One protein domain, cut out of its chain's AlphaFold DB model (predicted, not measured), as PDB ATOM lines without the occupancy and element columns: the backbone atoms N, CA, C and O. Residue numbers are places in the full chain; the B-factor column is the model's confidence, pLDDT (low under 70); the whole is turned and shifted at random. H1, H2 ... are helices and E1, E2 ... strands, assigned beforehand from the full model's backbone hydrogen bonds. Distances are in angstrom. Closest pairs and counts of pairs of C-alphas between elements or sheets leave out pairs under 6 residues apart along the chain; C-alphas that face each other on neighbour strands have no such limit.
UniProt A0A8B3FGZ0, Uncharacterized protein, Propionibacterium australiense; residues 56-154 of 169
ATOM      1  N   LYS A  56      37.329  -8.885  24.423       89.06
ATOM      2  CA  LYS A  56      38.502  -8.117  23.994       89.06
ATOM      3  C   LYS A  56      39.207  -7.437  25.169       89.06
ATOM      4  O   LYS A  56      40.435  -7.487  25.208       89.06
ATOM      5  N   ASP A  57      38.473  -6.870  26.125       82.81
ATOM      6  CA  ASP A  57      39.066  -6.203  27.294       82.81
ATOM      7  C   ASP A  57      39.826  -7.193  28.179       82.81
ATOM      8  O   ASP A  57      40.974  -6.942  28.542       82.81
ATOM      9  N   LEU A  58      39.240  -8.368  28.448       81.62
ATOM     10  CA  LEU A  58      39.922  -9.436  29.190       81.62
ATOM     11  C   LEU A  58      41.205  -9.874  28.481       81.62
ATOM     12  O   LEU A  58      42.244 -10.070  29.111       81.62
ATOM     13  N   ARG A  59      41.154 -10.006  27.153       85.00
ATOM     14  CA  ARG A  59      42.325 -10.375  26.352       85.00
ATOM     15  C   ARG A  59      43.397  -9.287  26.361       85.00
ATOM     16  O   ARG A  59      44.572  -9.631  26.467       85.00
ATOM     17  N   ALA A  60      43.013  -8.016  26.273       74.94
ATOM     18  CA  ALA A  60      43.933  -6.882  26.342       74.94
ATOM     19  C   ALA A  60      44.598  -6.766  27.724       74.94
ATOM     20  O   ALA A  60      45.785  -6.467  27.805       74.94
ATOM     21  N   ALA A  61      43.865  -7.092  28.793       74.25
ATOM     22  CA  ALA A  61      44.381  -7.164  30.159       74.25
ATOM     23  C   ALA A  61      45.244  -8.414  30.438       74.25
ATOM     24  O   ALA A  61      45.759  -8.578  31.542       74.25
ATOM     25  N   GLY A  62      45.405  -9.319  29.465       76.00
ATOM     26  CA  GLY A  62      46.194 -10.542  29.623       76.00
ATOM     27  C   GLY A  62      45.517 -11.635  30.458       76.00
ATOM     28  O   GLY A  62      46.190 -12.587  30.862       76.00
ATOM     29  N   ALA A  63      44.204 -11.544  30.699       78.44
ATOM     30  CA  ALA A  63      43.452 -12.582  31.395       78.44
ATOM     31  C   ALA A  63      43.501 -13.893  30.593       78.44
ATOM     32  O   ALA A  63      43.134 -13.948  29.412       78.44
ATOM     33  N   LYS A  64      43.971 -14.969  31.231       72.81
ATOM     34  CA  LYS A  64      44.232 -16.247  30.549       72.81
ATOM     35  C   LYS A  64      42.984 -17.113  30.353       72.81
ATOM     36  O   LYS A  64      43.026 -18.031  29.544       72.81
ATOM     37  N   ASP A  65      41.856 -16.733  30.955       83.81
ATOM     38  CA  ASP A  65      40.665 -17.579  31.094       83.81
ATOM     39  C   ASP A  65      39.356 -16.795  30.900       83.81
ATOM     40  O   ASP A  65      38.414 -16.879  31.687       83.81
ATOM     41  N   ALA A  66      39.313 -15.990  29.837       87.81
ATOM     42  CA  ALA A  66      38.109 -15.274  29.433       87.81
ATOM     43  C   ALA A  66      37.031 -16.249  28.932       87.81
ATOM     44  O   ALA A  66      37.243 -16.968  27.949       87.81
ATOM     45  N   HIS A  67      35.872 -16.218  29.579       92.25
ATOM     46  CA  HIS A  67      34.700 -17.029  29.289       92.25
ATOM     47  C   HIS A  67      33.544 -16.128  28.845       92.25
ATOM     48  O   HIS A  67      33.155 -15.211  29.568       92.25
ATOM     49  N   HIS A  68      33.000 -16.360  27.650       96.19
ATOM     50  CA  HIS A  68      31.813 -15.642  27.177       96.19
ATOM     51  C   HIS A  68      30.593 -16.013  28.024       96.19
ATOM     52  O   HIS A  68      30.344 -17.196  28.240       96.19
ATOM     53  N   ILE A  69      29.829 -15.010  28.471       95.81
ATOM     54  CA  ILE A  69      28.633 -15.232  29.303       95.81
ATOM     55  C   ILE A  69      27.569 -15.978  28.485       95.81
ATOM     56  O   ILE A  69      27.186 -17.089  28.836       95.81
ATOM     57  N   ILE A  70      27.166 -15.402  27.349       97.06
ATOM     58  CA  ILE A  70      26.390 -16.091  26.310       97.06
ATOM     59  C   ILE A  70      27.374 -16.732  25.339       97.06
ATOM     60  O   ILE A  70      28.299 -16.068  24.866       97.06
ATOM     61  N   GLN A  71      27.185 -18.008  25.019       95.12
ATOM     62  CA  GLN A  71      28.152 -18.757  24.226       95.12
ATOM     63  C   GLN A  71      28.359 -18.148  22.825       95.12
ATOM     64  O   GLN A  71      27.424 -18.052  22.032       95.12
ATOM     65  N   ASP A  72      29.619 -17.846  22.474       95.06
ATOM     66  CA  ASP A  72      30.010 -17.293  21.159       95.06
ATOM     67  C   ASP A  72      29.401 -18.081  19.997       95.06
ATOM     68  O   ASP A  72      28.793 -17.516  19.095       95.06
ATOM     69  N   ALA A  73      29.512 -19.411  20.039       94.25
ATOM     70  CA  ALA A  73      29.042 -20.271  18.959       94.25
ATOM     71  C   ALA A  73      27.528 -20.180  18.702       94.25
ATOM     72  O   ALA A  73      27.120 -20.419  17.567       94.25
ATOM     73  N   ALA A  74      26.725 -19.850  19.720       96.00
ATOM     74  CA  ALA A  74      25.284 -19.673  19.570       96.00
ATOM     75  C   ALA A  74      24.941 -18.308  18.950       96.00
ATOM     76  O   ALA A  74      24.016 -18.198  18.147       96.00
ATOM     77  N   ALA A  75      25.727 -17.279  19.281       96.81
ATOM     78  CA  ALA A  75      25.517 -15.893  18.865       96.81
ATOM     79  C   ALA A  75      26.070 -15.530  17.481       96.81
ATOM     80  O   ALA A  75      25.722 -14.484  16.942       96.81
ATOM     81  N   ARG A  76      26.916 -16.381  16.896       94.94
ATOM     82  CA  ARG A  76      27.669 -16.099  15.661       94.94
ATOM     83  C   ARG A  76      26.862 -15.584  14.475       94.94
ATOM     84  O   ARG A  76      27.411 -14.815  13.693       94.94
ATOM     85  N   ASP A  77      25.618 -16.026  14.341       95.25
ATOM     86  CA  ASP A  77      24.783 -15.707  13.182       95.25
ATOM     87  C   ASP A  77      23.857 -14.498  13.448       95.25
ATOM     88  O   ASP A  77      23.101 -14.092  12.567       95.25
ATOM     89  N   LEU A  78      23.920 -13.896  14.646       96.81
ATOM     90  CA  LEU A  78      23.133 -12.713  14.989       96.81
ATOM     91  C   LEU A  78      23.661 -11.462  14.256       96.81
ATOM     92  O   LEU A  78      24.866 -11.185  14.290       96.81
ATOM     93  N   PRO A  79      22.779 -10.649  13.642       96.25
ATOM     94  CA  PRO A  79      23.170  -9.382  13.034       96.25
ATOM     95  C   PRO A  79      23.861  -8.452  14.038       96.25
ATOM     96  O   PRO A  79      23.377  -8.240  15.146       96.25
ATOM     97  N   GLY A  80      25.004  -7.884  13.650       95.38
ATOM     98  CA  GLY A  80      25.762  -6.954  14.494       95.38
ATOM     99  C   GLY A  80      26.557  -7.605  15.634       95.38
ATOM    100  O   GLY A  80      27.257  -6.891  16.356       95.38
ATOM    101  N   TYR A  81      26.505  -8.934  15.785       97.38
ATOM    102  CA  TYR A  81      27.290  -9.636  16.795       97.38
ATOM    103  C   TYR A  81      28.798  -9.512  16.544       97.38
ATOM    104  O   TYR A  81      29.301  -9.692  15.436       97.38
ATOM    105  N   SER A  82      29.536  -9.243  17.619       97.00
ATOM    106  CA  SER A  82      30.991  -9.139  17.641       97.00
ATOM    107  C   SER A  82      31.518  -9.943  18.819       97.00
ATOM    108  O   SER A  82      31.332  -9.573  19.977       97.00
ATOM    109  N   ARG A  83      32.249 -11.024  18.525       95.31
ATOM    110  CA  ARG A  83      32.899 -11.869  19.540       95.31
ATOM    111  C   ARG A  83      33.762 -11.066  20.515       95.31
ATOM    112  O   ARG A  83      33.872 -11.440  21.680       95.31
ATOM    113  N   GLY A  84      34.422 -10.020  20.017       92.94
ATOM    114  CA  GLY A  84      35.301  -9.163  20.807       92.94
ATOM    115  C   GLY A  84      34.534  -8.282  21.784       92.94
ATOM    116  O   GLY A  84      34.956  -8.178  22.929       92.94
ATOM    117  N   ASP A  85      33.409  -7.717  21.345       93.00
ATOM    118  CA  ASP A  85      32.589  -6.800  22.148       93.00
ATOM    119  C   ASP A  85      31.588  -7.537  23.044       93.00
ATOM    120  O   ASP A  85      30.975  -6.933  23.922       93.00
ATOM    121  N   ALA A  86      31.402  -8.837  22.816       94.00
ATOM    122  CA  ALA A  86      30.509  -9.663  23.605       94.00
ATOM    123  C   ALA A  86      30.968  -9.725  25.079       94.00
ATOM    124  O   ALA A  86      32.166  -9.905  25.346       94.00
ATOM    125  N   PRO A  87      30.031  -9.626  26.042       93.94
ATOM    126  CA  PRO A  87      30.331  -9.715  27.466       93.94
ATOM    127  C   PRO A  87      31.010 -11.031  27.852       93.94
ATOM    128  O   PRO A  87      30.586 -12.123  27.457       93.94
ATOM    129  N   ALA A  88      32.056 -10.917  28.667       91.94
ATOM    130  CA  ALA A  88      32.797 -12.049  29.189       91.94
ATOM    131  C   ALA A  88      33.126 -11.863  30.677       91.94
ATOM    132  O   ALA A  88      33.089 -10.759  31.233       91.94
ATOM    133  N   VAL A  89      33.462 -12.975  31.316       89.31
ATOM    134  CA  VAL A  89      33.958 -13.057  32.689       89.31
ATOM    135  C   VAL A  89      35.295 -13.780  32.690       89.31
ATOM    136  O   VAL A  89      35.545 -14.637  31.845       89.31
ATOM    137  N   GLN A  90      36.174 -13.442  33.627       89.50
ATOM    138  CA  GLN A  90      37.339 -14.274  33.891       89.50
ATOM    139  C   GLN A  90      36.932 -15.348  34.897       89.50
ATOM    140  O   GLN A  90      36.504 -15.024  36.000       89.50
ATOM    141  N   LEU A  91      37.067 -16.615  34.515       86.81
ATOM    142  CA  LEU A  91      36.854 -17.742  35.421       86.81
ATOM    143  C   LEU A  91      38.203 -18.295  35.859       86.81
ATOM    144  O   LEU A  91      39.145 -18.331  35.073       86.81
ATOM    145  N   GLU A  92      38.315 -18.721  37.113       84.12
ATOM    146  CA  GLU A  92      39.579 -19.254  37.612       84.12
ATOM    147  C   GLU A  92      39.943 -20.576  36.915       84.12
ATOM    148  O   GLU A  92      39.126 -21.496  36.796       84.12
ATOM    149  N   GLY A  93      41.207 -20.671  36.498       85.94
ATOM    150  CA  GLY A  93      41.798 -21.852  35.880       85.94
ATOM    151  C   GLY A  93      41.391 -22.068  34.415       85.94
ATOM    152  O   GLY A  93      40.388 -21.536  33.944       85.94
ATOM    153  N   PRO A  94      42.153 -22.894  33.675       88.56
ATOM    154  CA  PRO A  94      41.851 -23.165  32.278       88.56
ATOM    155  C   PRO A  94      40.655 -24.096  32.127       88.56
ATOM    156  O   PRO A  94      40.507 -25.066  32.872       88.56
ATOM    157  N   SER A  95      39.871 -23.888  31.067       88.50
ATOM    158  CA  SER A  95      38.734 -24.748  30.703       88.50
ATOM    159  C   SER A  95      39.108 -26.205  30.413       88.50
ATOM    160  O   SER A  95      38.227 -27.052  30.309       88.50
ATOM    161  N   THR A  96      40.400 -26.516  30.290       90.69
ATOM    162  CA  THR A  96      40.941 -27.870  30.114       90.69
ATOM    163  C   THR A  96      41.281 -28.566  31.432       90.69
ATOM    164  O   THR A  96      41.430 -29.786  31.452       90.69
ATOM    165  N   LYS A  97      41.386 -27.829  32.546       93.62
ATOM    166  CA  LYS A  97      41.622 -28.409  33.871       93.62
ATOM    167  C   LYS A  97      40.288 -28.822  34.480       93.62
ATOM    168  O   LYS A  97      39.534 -27.971  34.957       93.62
ATOM    169  N   VAL A  98      40.030 -30.128  34.480       94.25
ATOM    170  CA  VAL A  98      38.840 -30.737  35.090       94.25
ATOM    171  C   VAL A  98      38.646 -30.215  36.515       94.25
ATOM    172  O   VAL A  98      39.580 -30.195  37.316       94.25
ATOM    173  N   GLY A  99      37.428 -29.764  36.813       92.12
ATOM    174  CA  GLY A  99      37.043 -29.249  38.128       92.12
ATOM    175  C   GLY A  99      37.321 -27.761  38.370       92.12
ATOM    176  O   GLY A  99      36.819 -27.233  39.360       92.12
ATOM    177  N   SER A 100      38.042 -27.066  37.481       94.06
ATOM    178  CA  SER A 100      38.157 -25.600  37.560       94.06
ATOM    179  C   SER A 100      36.803 -24.910  37.308       94.06
ATOM    180  O   SER A 100      35.973 -25.459  36.574       94.06
ATOM    181  N   PRO A 101      36.565 -23.708  37.865       93.44
ATOM    182  CA  PRO A 101      35.403 -22.884  37.526       93.44
ATOM    183  C   PRO A 101      35.171 -22.730  36.019       93.44
ATOM    184  O   PRO A 101      34.060 -22.961  35.538       93.44
ATOM    185  N   HIS A 102      36.228 -22.452  35.248       93.50
ATOM    186  CA  HIS A 102      36.121 -22.329  33.793       93.50
ATOM    187  C   HIS A 102      35.701 -23.645  33.125       93.50
ATOM    188  O   HIS A 102      34.844 -23.658  32.238       93.50
ATOM    189  N   TYR A 103      36.265 -24.774  33.562       95.12
ATOM    190  CA  TYR A 103      35.865 -26.089  33.070       95.12
ATOM    191  C   TYR A 103      34.383 -26.358  33.340       95.12
ATOM    192  O   TYR A 103      33.675 -26.773  32.426       95.12
ATOM    193  N   LYS A 104      33.901 -26.094  34.561       96.38
ATOM    194  CA  LYS A 104      32.506 -26.352  34.954       96.38
ATOM    195  C   LYS A 104      31.515 -25.538  34.120       96.38
ATOM    196  O   LYS A 104      30.612 -26.133  33.538       96.38
ATOM    197  N   ALA A 105      31.741 -24.231  33.965       95.75
ATOM    198  CA  ALA A 105      30.920 -23.386  33.093       95.75
ATOM    199  C   ALA A 105      30.920 -23.891  31.640       95.75
ATOM    200  O   ALA A 105      29.877 -23.997  30.998       95.75
ATOM    201  N   THR A 106      32.094 -24.294  31.143       94.50
ATOM    202  CA  THR A 106      32.241 -24.856  29.793       94.50
ATOM    203  C   THR A 106      31.460 -26.161  29.614       94.50
ATOM    204  O   THR A 106      30.960 -26.408  28.518       94.50
ATOM    205  N   GLN A 107      31.355 -27.009  30.643       95.81
ATOM    206  CA  GLN A 107      30.545 -28.228  30.559       95.81
ATOM    207  C   GLN A 107      29.050 -27.909  30.486       95.81
ATOM    208  O   GLN A 107      28.360 -28.526  29.680       95.81
ATOM    209  N   VAL A 108      28.561 -26.930  31.253       95.75
ATOM    210  CA  VAL A 108      27.146 -26.517  31.205       95.75
ATOM    211  C   VAL A 108      26.787 -25.942  29.837       95.75
ATOM    212  O   VAL A 108      25.844 -26.404  29.206       95.75
ATOM    213  N   GLN A 109      27.618 -25.054  29.283       93.44
ATOM    214  CA  GLN A 109      27.430 -24.542  27.919       93.44
ATOM    215  C   GLN A 109      27.500 -25.636  26.823       93.44
ATOM    216  O   GLN A 109      27.200 -25.375  25.661       93.44
ATOM    217  N   ARG A 110      27.878 -26.880  27.144       92.62
ATOM    218  CA  ARG A 110      27.865 -28.029  26.217       92.62
ATOM    219  C   ARG A 110      26.666 -28.962  26.397       92.62
ATOM    220  O   ARG A 110      26.538 -29.910  25.624       92.62
ATOM    221  N   GLN A 111      25.819 -28.735  27.394       89.44
ATOM    222  CA  GLN A 111      24.630 -29.555  27.618       89.44
ATOM    223  C   GLN A 111      23.577 -29.325  26.521       89.44
ATOM    224  O   GLN A 111      23.616 -28.289  25.857       89.44
ATOM    225  N   PRO A 112      22.659 -30.284  26.288       87.38
ATOM    226  CA  PRO A 112      21.551 -30.108  25.350       87.38
ATOM    227  C   PRO A 112      20.712 -28.866  25.669       87.38
ATOM    228  O   PRO A 112      20.509 -28.537  26.836       87.38
ATOM    229  N   GLY A 113      20.193 -28.213  24.629       90.06
ATOM    230  CA  GLY A 113      19.359 -27.013  24.741       90.06
ATOM    231  C   GLY A 113      19.909 -25.811  23.971       90.06
ATOM    232  O   GLY A 113      20.860 -25.919  23.185       90.06
ATOM    233  N   GLY A 114      19.306 -24.647  24.209       91.75
ATOM    234  CA  GLY A 114      19.536 -23.433  23.427       91.75
ATOM    235  C   GLY A 114      18.563 -23.322  22.256       91.75
ATOM    236  O   GLY A 114      17.492 -23.921  22.265       91.75
ATOM    237  N   GLY A 115      18.954 -22.568  21.230       93.31
ATOM    238  CA  GLY A 115      18.124 -22.338  20.040       93.31
ATOM    239  C   GLY A 115      17.359 -21.014  20.065       93.31
ATOM    240  O   GLY A 115      16.949 -20.527  19.013       93.31
ATOM    241  N   THR A 116      17.255 -20.379  21.232       97.56
ATOM    242  CA  THR A 116      16.785 -18.999  21.397       97.56
ATOM    243  C   THR A 116      17.689 -18.236  22.362       97.56
ATOM    244  O   THR A 116      18.405 -18.846  23.161       97.56
ATOM    245  N   TYR A 117      17.644 -16.903  22.335       97.81
ATOM    246  CA  TYR A 117      18.359 -16.090  23.326       97.81
ATOM    247  C   TYR A 117      17.910 -16.384  24.762       97.81
ATOM    248  O   TYR A 117      18.744 -16.471  25.660       97.81
ATOM    249  N   GLY A 118      16.611 -16.592  24.984       97.38
ATOM    250  CA  GLY A 118      16.071 -16.938  26.296       97.38
ATOM    251  C   GLY A 118      16.635 -18.253  26.835       97.38
ATOM    252  O   GLY A 118      16.931 -18.351  28.025       97.38
ATOM    253  N   ASP A 119      16.840 -19.243  25.967       97.06
ATOM    254  CA  ASP A 119      17.440 -20.519  26.359       97.06
ATOM    255  C   ASP A 119      18.946 -20.391  26.608       97.06
ATOM    256  O   ASP A 119      19.447 -20.897  27.611       97.06
ATOM    257  N   GLU A 120      19.673 -19.647  25.766       97.62
ATOM    258  CA  GLU A 120      21.094 -19.358  26.006       97.62
ATOM    259  C   GLU A 120      21.319 -18.566  27.302       97.62
ATOM    260  O   GLU A 120      22.298 -18.804  28.009       97.62
ATOM    261  N   ARG A 121      20.400 -17.660  27.650       97.62
ATOM    262  CA  ARG A 121      20.437 -16.884  28.895       97.62
ATOM    263  C   ARG A 121      20.299 -17.779  30.130       97.62
ATOM    264  O   ARG A 121      21.056 -17.607  31.081       97.62
ATOM    265  N   LYS A 122      19.399 -18.768  30.103       97.81
ATOM    266  CA  LYS A 122      19.263 -19.766  31.186       97.81
ATOM    267  C   LYS A 122      20.522 -20.624  31.316       97.81
ATOM    268  O   LYS A 122      21.039 -20.797  32.416       97.81
ATOM    269  N   ILE A 123      21.063 -21.097  30.191       97.19
ATOM    270  CA  ILE A 123      22.311 -21.876  30.171       97.19
ATOM    271  C   ILE A 123      23.475 -21.048  30.731       97.19
ATOM    272  O   ILE A 123      24.318 -21.574  31.457       97.19
ATOM    273  N   ALA A 124      23.526 -19.746  30.437       97.38
ATOM    274  CA  ALA A 124      24.527 -18.847  30.998       97.38
ATOM    275  C   ALA A 124      24.400 -18.710  32.523       97.38
ATOM    276  O   ALA A 124      25.407 -18.829  33.220       97.38
ATOM    277  N   GLU A 125      23.189 -18.520  33.055       97.31
ATOM    278  CA  GLU A 125      22.941 -18.493  34.505       97.31
ATOM    279  C   GLU A 125      23.437 -19.775  35.186       97.31
ATOM    280  O   GLU A 125      24.170 -19.725  36.177       97.31
ATOM    281  N   GLU A 126      23.093 -20.933  34.624       97.81
ATOM    282  CA  GLU A 126      23.525 -22.235  35.132       97.81
ATOM    283  C   GLU A 126      25.043 -22.426  35.036       97.81
ATOM    284  O   GLU A 126      25.658 -22.967  35.958       97.81
ATOM    285  N   ALA A 127      25.674 -21.947  33.962       97.50
ATOM    286  CA  ALA A 127      27.117 -22.041  33.770       97.50
ATOM    287  C   ALA A 127      27.886 -21.210  34.807       97.50
ATOM    288  O   ALA A 127      28.863 -21.696  35.384       97.50
ATOM    289  N   LEU A 128      27.428 -19.986  35.085       96.06
ATOM    290  CA  LEU A 128      28.021 -19.122  36.108       96.06
ATOM    291  C   LEU A 128      27.804 -19.690  37.520       96.06
ATOM    292  O   LEU A 128      28.740 -19.711  38.324       96.06
ATOM    293  N   ARG A 129      26.622 -20.257  37.796       97.31
ATOM    294  CA  ARG A 129      26.343 -20.979  39.048       97.31
ATOM    295  C   ARG A 129      27.255 -22.193  39.218       97.31
ATOM    296  O   ARG A 129      27.831 -22.390  40.285       97.31
ATOM    297  N   ALA A 130      27.468 -22.976  38.160       95.94
ATOM    298  CA  ALA A 130      28.375 -24.124  38.181       95.94
ATOM    299  C   ALA A 130      29.847 -23.718  38.374       95.94
ATOM    300  O   ALA A 130      30.630 -24.486  38.941       95.94
ATOM    301  N   ALA A 131      30.228 -22.515  37.939       93.75
ATOM    302  CA  ALA A 131      31.536 -21.930  38.223       93.75
ATOM    303  C   ALA A 131      31.699 -21.473  39.685       93.75
ATOM    304  O   ALA A 131      32.829 -21.227  40.103       93.75
ATOM    305  N   GLY A 132      30.618 -21.424  40.468       90.75
ATOM    306  CA  GLY A 132      30.632 -21.050  41.883       90.75
ATOM    307  C   GLY A 132      30.433 -19.557  42.151       90.75
ATOM    308  O   GLY A 132      30.763 -19.115  43.248       90.75
ATOM    309  N   MET A 133      29.922 -18.790  41.181       87.94
ATOM    310  CA  MET A 133      29.547 -17.387  41.408       87.94
ATOM    311  C   MET A 133      28.346 -17.267  42.347       87.94
ATOM    312  O   MET A 133      27.488 -18.155  42.374       87.94
ATOM    313  N   SER A 134      28.259 -16.153  43.077       84.69
ATOM    314  CA  SER A 134      27.065 -15.834  43.865       84.69
ATOM    315  C   SER A 134      25.884 -15.461  42.961       84.69
ATOM    316  O   SER A 134      26.066 -15.008  41.831       84.69
ATOM    317  N   GLU A 135      24.651 -15.592  43.457       80.75
ATOM    318  CA  GLU A 135      23.454 -15.185  42.698       80.75
ATOM    319  C   GLU A 135      23.475 -13.689  42.326       80.75
ATOM    320  O   GLU A 135      22.968 -13.301  41.275       80.75
ATOM    321  N   GLU A 136      24.112 -12.846  43.140       76.81
ATOM    322  CA  GLU A 136      24.264 -11.412  42.860       76.81
ATOM    323  C   GLU A 136      25.236 -11.166  41.698       76.81
ATOM    324  O   GLU A 136      24.961 -10.357  40.808       76.81
ATOM    325  N   GLU A 137      26.356 -11.893  41.672       77.69
ATOM    326  CA  GLU A 137      27.312 -11.853  40.565       77.69
ATOM    327  C   GLU A 137      26.689 -12.398  39.280       77.69
ATOM    328  O   GLU A 137      26.888 -11.822  38.209       77.69
ATOM    329  N   ILE A 138      25.904 -13.474  39.373       83.62
ATOM    330  CA  ILE A 138      25.166 -14.037  38.239       83.62
ATOM    331  C   ILE A 138      24.193 -12.992  37.695       83.62
ATOM    332  O   ILE A 138      24.260 -12.668  36.511       83.62
ATOM    333  N   ALA A 139      23.352 -12.399  38.546       82.94
ATOM    334  CA  ALA A 139      22.390 -11.378  38.134       82.94
ATOM    335  C   ALA A 139      23.077 -10.179  37.455       82.94
ATOM    336  O   ALA A 139      22.628  -9.719  36.405       82.94
ATOM    337  N   SER A 140      24.205  -9.714  38.000       80.19
ATOM    338  CA  SER A 140      24.993  -8.635  37.396       80.19
ATOM    339  C   SER A 140      25.559  -9.025  36.026       80.19
ATOM    340  O   SER A 140      25.474  -8.258  35.066       80.19
ATOM    341  N   ASN A 141      26.099 -10.238  35.893       85.75
ATOM    342  CA  ASN A 141      26.659 -10.734  34.636       85.75
ATOM    343  C   ASN A 141      25.598 -10.963  33.558       85.75
ATOM    344  O   ASN A 141      25.836 -10.661  32.388       85.75
ATOM    345  N   ILE A 142      24.413 -11.416  33.942       92.56
ATOM    346  CA  ILE A 142      23.300 -11.575  33.016       92.56
ATOM    347  C   ILE A 142      22.733 -10.221  32.592       92.56
ATOM    348  O   ILE A 142      22.521 -10.019  31.403       92.56
ATOM    349  N   ALA A 143      22.610  -9.246  33.497       86.19
ATOM    350  CA  ALA A 143      22.227  -7.884  33.118       86.19
ATOM    351  C   ALA A 143      23.213  -7.261  32.108       86.19
ATOM    352  O   ALA A 143      22.810  -6.547  31.191       86.19
ATOM    353  N   ARG A 144      24.515  -7.570  32.220       86.75
ATOM    354  CA  ARG A 144      25.519  -7.164  31.219       86.75
ATOM    355  C   ARG A 144      25.311  -7.845  29.870       86.75
ATOM    356  O   ARG A 144      25.486  -7.199  28.839       86.75
ATOM    357  N   ALA A 145      24.996  -9.141  29.874       92.69
ATOM    358  CA  ALA A 145      24.647  -9.860  28.654       92.69
ATOM    359  C   ALA A 145      23.410  -9.233  28.004       92.69
ATOM    360  O   ALA A 145      23.477  -8.870  26.832       92.69
ATOM    361  N   ASP A 146      22.356  -8.995  28.784       92.25
ATOM    362  CA  ASP A 146      21.115  -8.375  28.323       92.25
ATOM    363  C   ASP A 146      21.380  -6.982  27.726       92.25
ATOM    364  O   ASP A 146      20.918  -6.699  26.627       92.25
ATOM    365  N   SER A 147      22.237  -6.154  28.331       88.56
ATOM    366  CA  SER A 147      22.565  -4.843  27.750       88.56
ATOM    367  C   SER A 147      23.250  -4.925  26.377       88.56
ATOM    368  O   SER A 147      23.018  -4.107  25.486       88.56
ATOM    369  N   TYR A 148      24.082  -5.941  26.150       92.19
ATOM    370  CA  TYR A 148      24.700  -6.136  24.841       92.19
ATOM    371  C   TYR A 148      23.732  -6.764  23.830       92.19
ATOM    372  O   TYR A 148      23.603  -6.291  22.705       92.19
ATOM    373  N   PHE A 149      23.064  -7.849  24.205       96.25
ATOM    374  CA  PHE A 149      22.241  -8.632  23.294       96.25
ATOM    375  C   PHE A 149      20.871  -7.978  23.062       96.25
ATOM    376  O   PHE A 149      20.463  -7.794  21.917       96.25
ATOM    377  N   VAL A 150      20.183  -7.565  24.122       93.62
ATOM    378  CA  VAL A 150      18.850  -6.958  24.038       93.62
ATOM    379  C   VAL A 150      18.959  -5.490  23.645       93.62
ATOM    380  O   VAL A 150      18.460  -5.114  22.589       93.62
ATOM    381  N   ASP A 151      19.664  -4.662  24.422       89.62
ATOM    382  CA  ASP A 151      19.621  -3.209  24.190       89.62
ATOM    383  C   ASP A 151      20.404  -2.793  22.934       89.62
ATOM    384  O   ASP A 151      19.949  -1.945  22.167       89.62
ATOM    385  N   LYS A 152      21.591  -3.379  22.709       90.62
ATOM    386  CA  LYS A 152      22.456  -3.010  21.574       90.62
ATOM    387  C   LYS A 152      22.153  -3.792  20.293       90.62
ATOM    388  O   LYS A 152      22.179  -3.185  19.223       90.62
ATOM    389  N   LEU A 153      21.927  -5.107  20.361       93.94
ATOM    390  CA  LEU A 153      21.642  -5.917  19.162       93.94
ATOM    391  C   LEU A 153      20.144  -6.055  18.860       93.94
ATOM    392  O   LEU A 153      19.793  -6.504  17.769       93.94
ATOM    393  N   GLY A 154      19.265  -5.649  19.779       94.50
ATOM    394  CA  GLY A 154      17.820  -5.701  19.577       94.50
ATOM    395  C   GLY A 154      17.240  -7.114  19.624       94.50
ATOM    396  O   GLY A 154      16.182  -7.344  19.039       94.50
TER     397      GLY A 154
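Overview. This is residues 56 to 154 of the 169 residues of an uncharacterized protein of Propionibacterium australiense (UniProt A0A8B3FGZ0). Three helices fold back and forth, H3 on H4 and H4 on H5, as two successive helical hairpins; near the middle of the model lies a very short two-strand ladder, E1 and E2, with H1 out beyond it and little H2 close to one end of H4. Much of the first half is loop, with a long stretch, residues 76 to 87, between H2 and E2. The printed part has 99 residues with five named helices and two named strands, in the order H1 E1 H2 E2 H3 H4 H5; the sheet, in the order E1 - E2, is antiparallel and the class is mostly helix. The whole is compact, with a radius of gyration of the C-alphas of 12.6 A, and rounded, spanning 35 by 31 by 25 A.

Along the chain. Find C-alpha 56 at (38.502, -8.117, 23.994), where H1, residues 56 to 60, begins. Next come E1, residues 66 to 68, and H2, residues 72 to 75. Past the loop you reach E2, residues 88 to 90, and then H3, residues 101 to 108, 11.0 A long. H4, residues 117 to 130, starts at C-alpha 117 at (18.359, -16.090, 23.326) and is 19.6 A long. H5, residues 135 to 152, is the longest helix, 24.4 A, with a kink of 26 degrees near residue 146; it ends at C-alpha 152 at (22.456, -3.010, 21.574).

Arrangement. Look first at E1 and E2, antiparallel neighbours at 146 degrees: N 67 and O 89 are 2.8 A apart, and N 89 and O 67 are 2.9 A apart, both within hydrogen-bond range. The closest C-alphas of H1 and E1, those of Leu 58 and Ala 66, are 6.1 A apart. The closest of E1 and H3, those of His 67 and His 102, are 7.1 A apart. H3 and H4, a helical hairpin, touch at Ala 105 and Ala 127, their closest C-alphas, 4.1 A apart, at a steep tilt of 41 degrees, opposite ways. H4 and H5, also a helical hairpin, touch through residues 135 to 142 of H5 alone; the closest C-alphas, of Leu 128 and Ile 138, are 6.2 A apart, at a shallow tilt of 27 degrees, opposite ways. H3 and H5 are apart. H2 and H4 are close but not clearly touching, the C-alphas of Ala 74 and Glu 120 being closest at 7.7 A. In H1, H3 and H4 every O i to N i+4 pair is within hydrogen-bond range, in H5 12 of 14 are, and H2 is too short for such a pair.

Size, cuts and confidence. The two C-alphas farthest apart, those of Val 98 and Gly 154, are 36.2 A apart. The printed part has no cut, and the link from H2 to E2, 12 residues, is long. The mean pLDDT of the printed part is 91.2, and no printed residue is under 70.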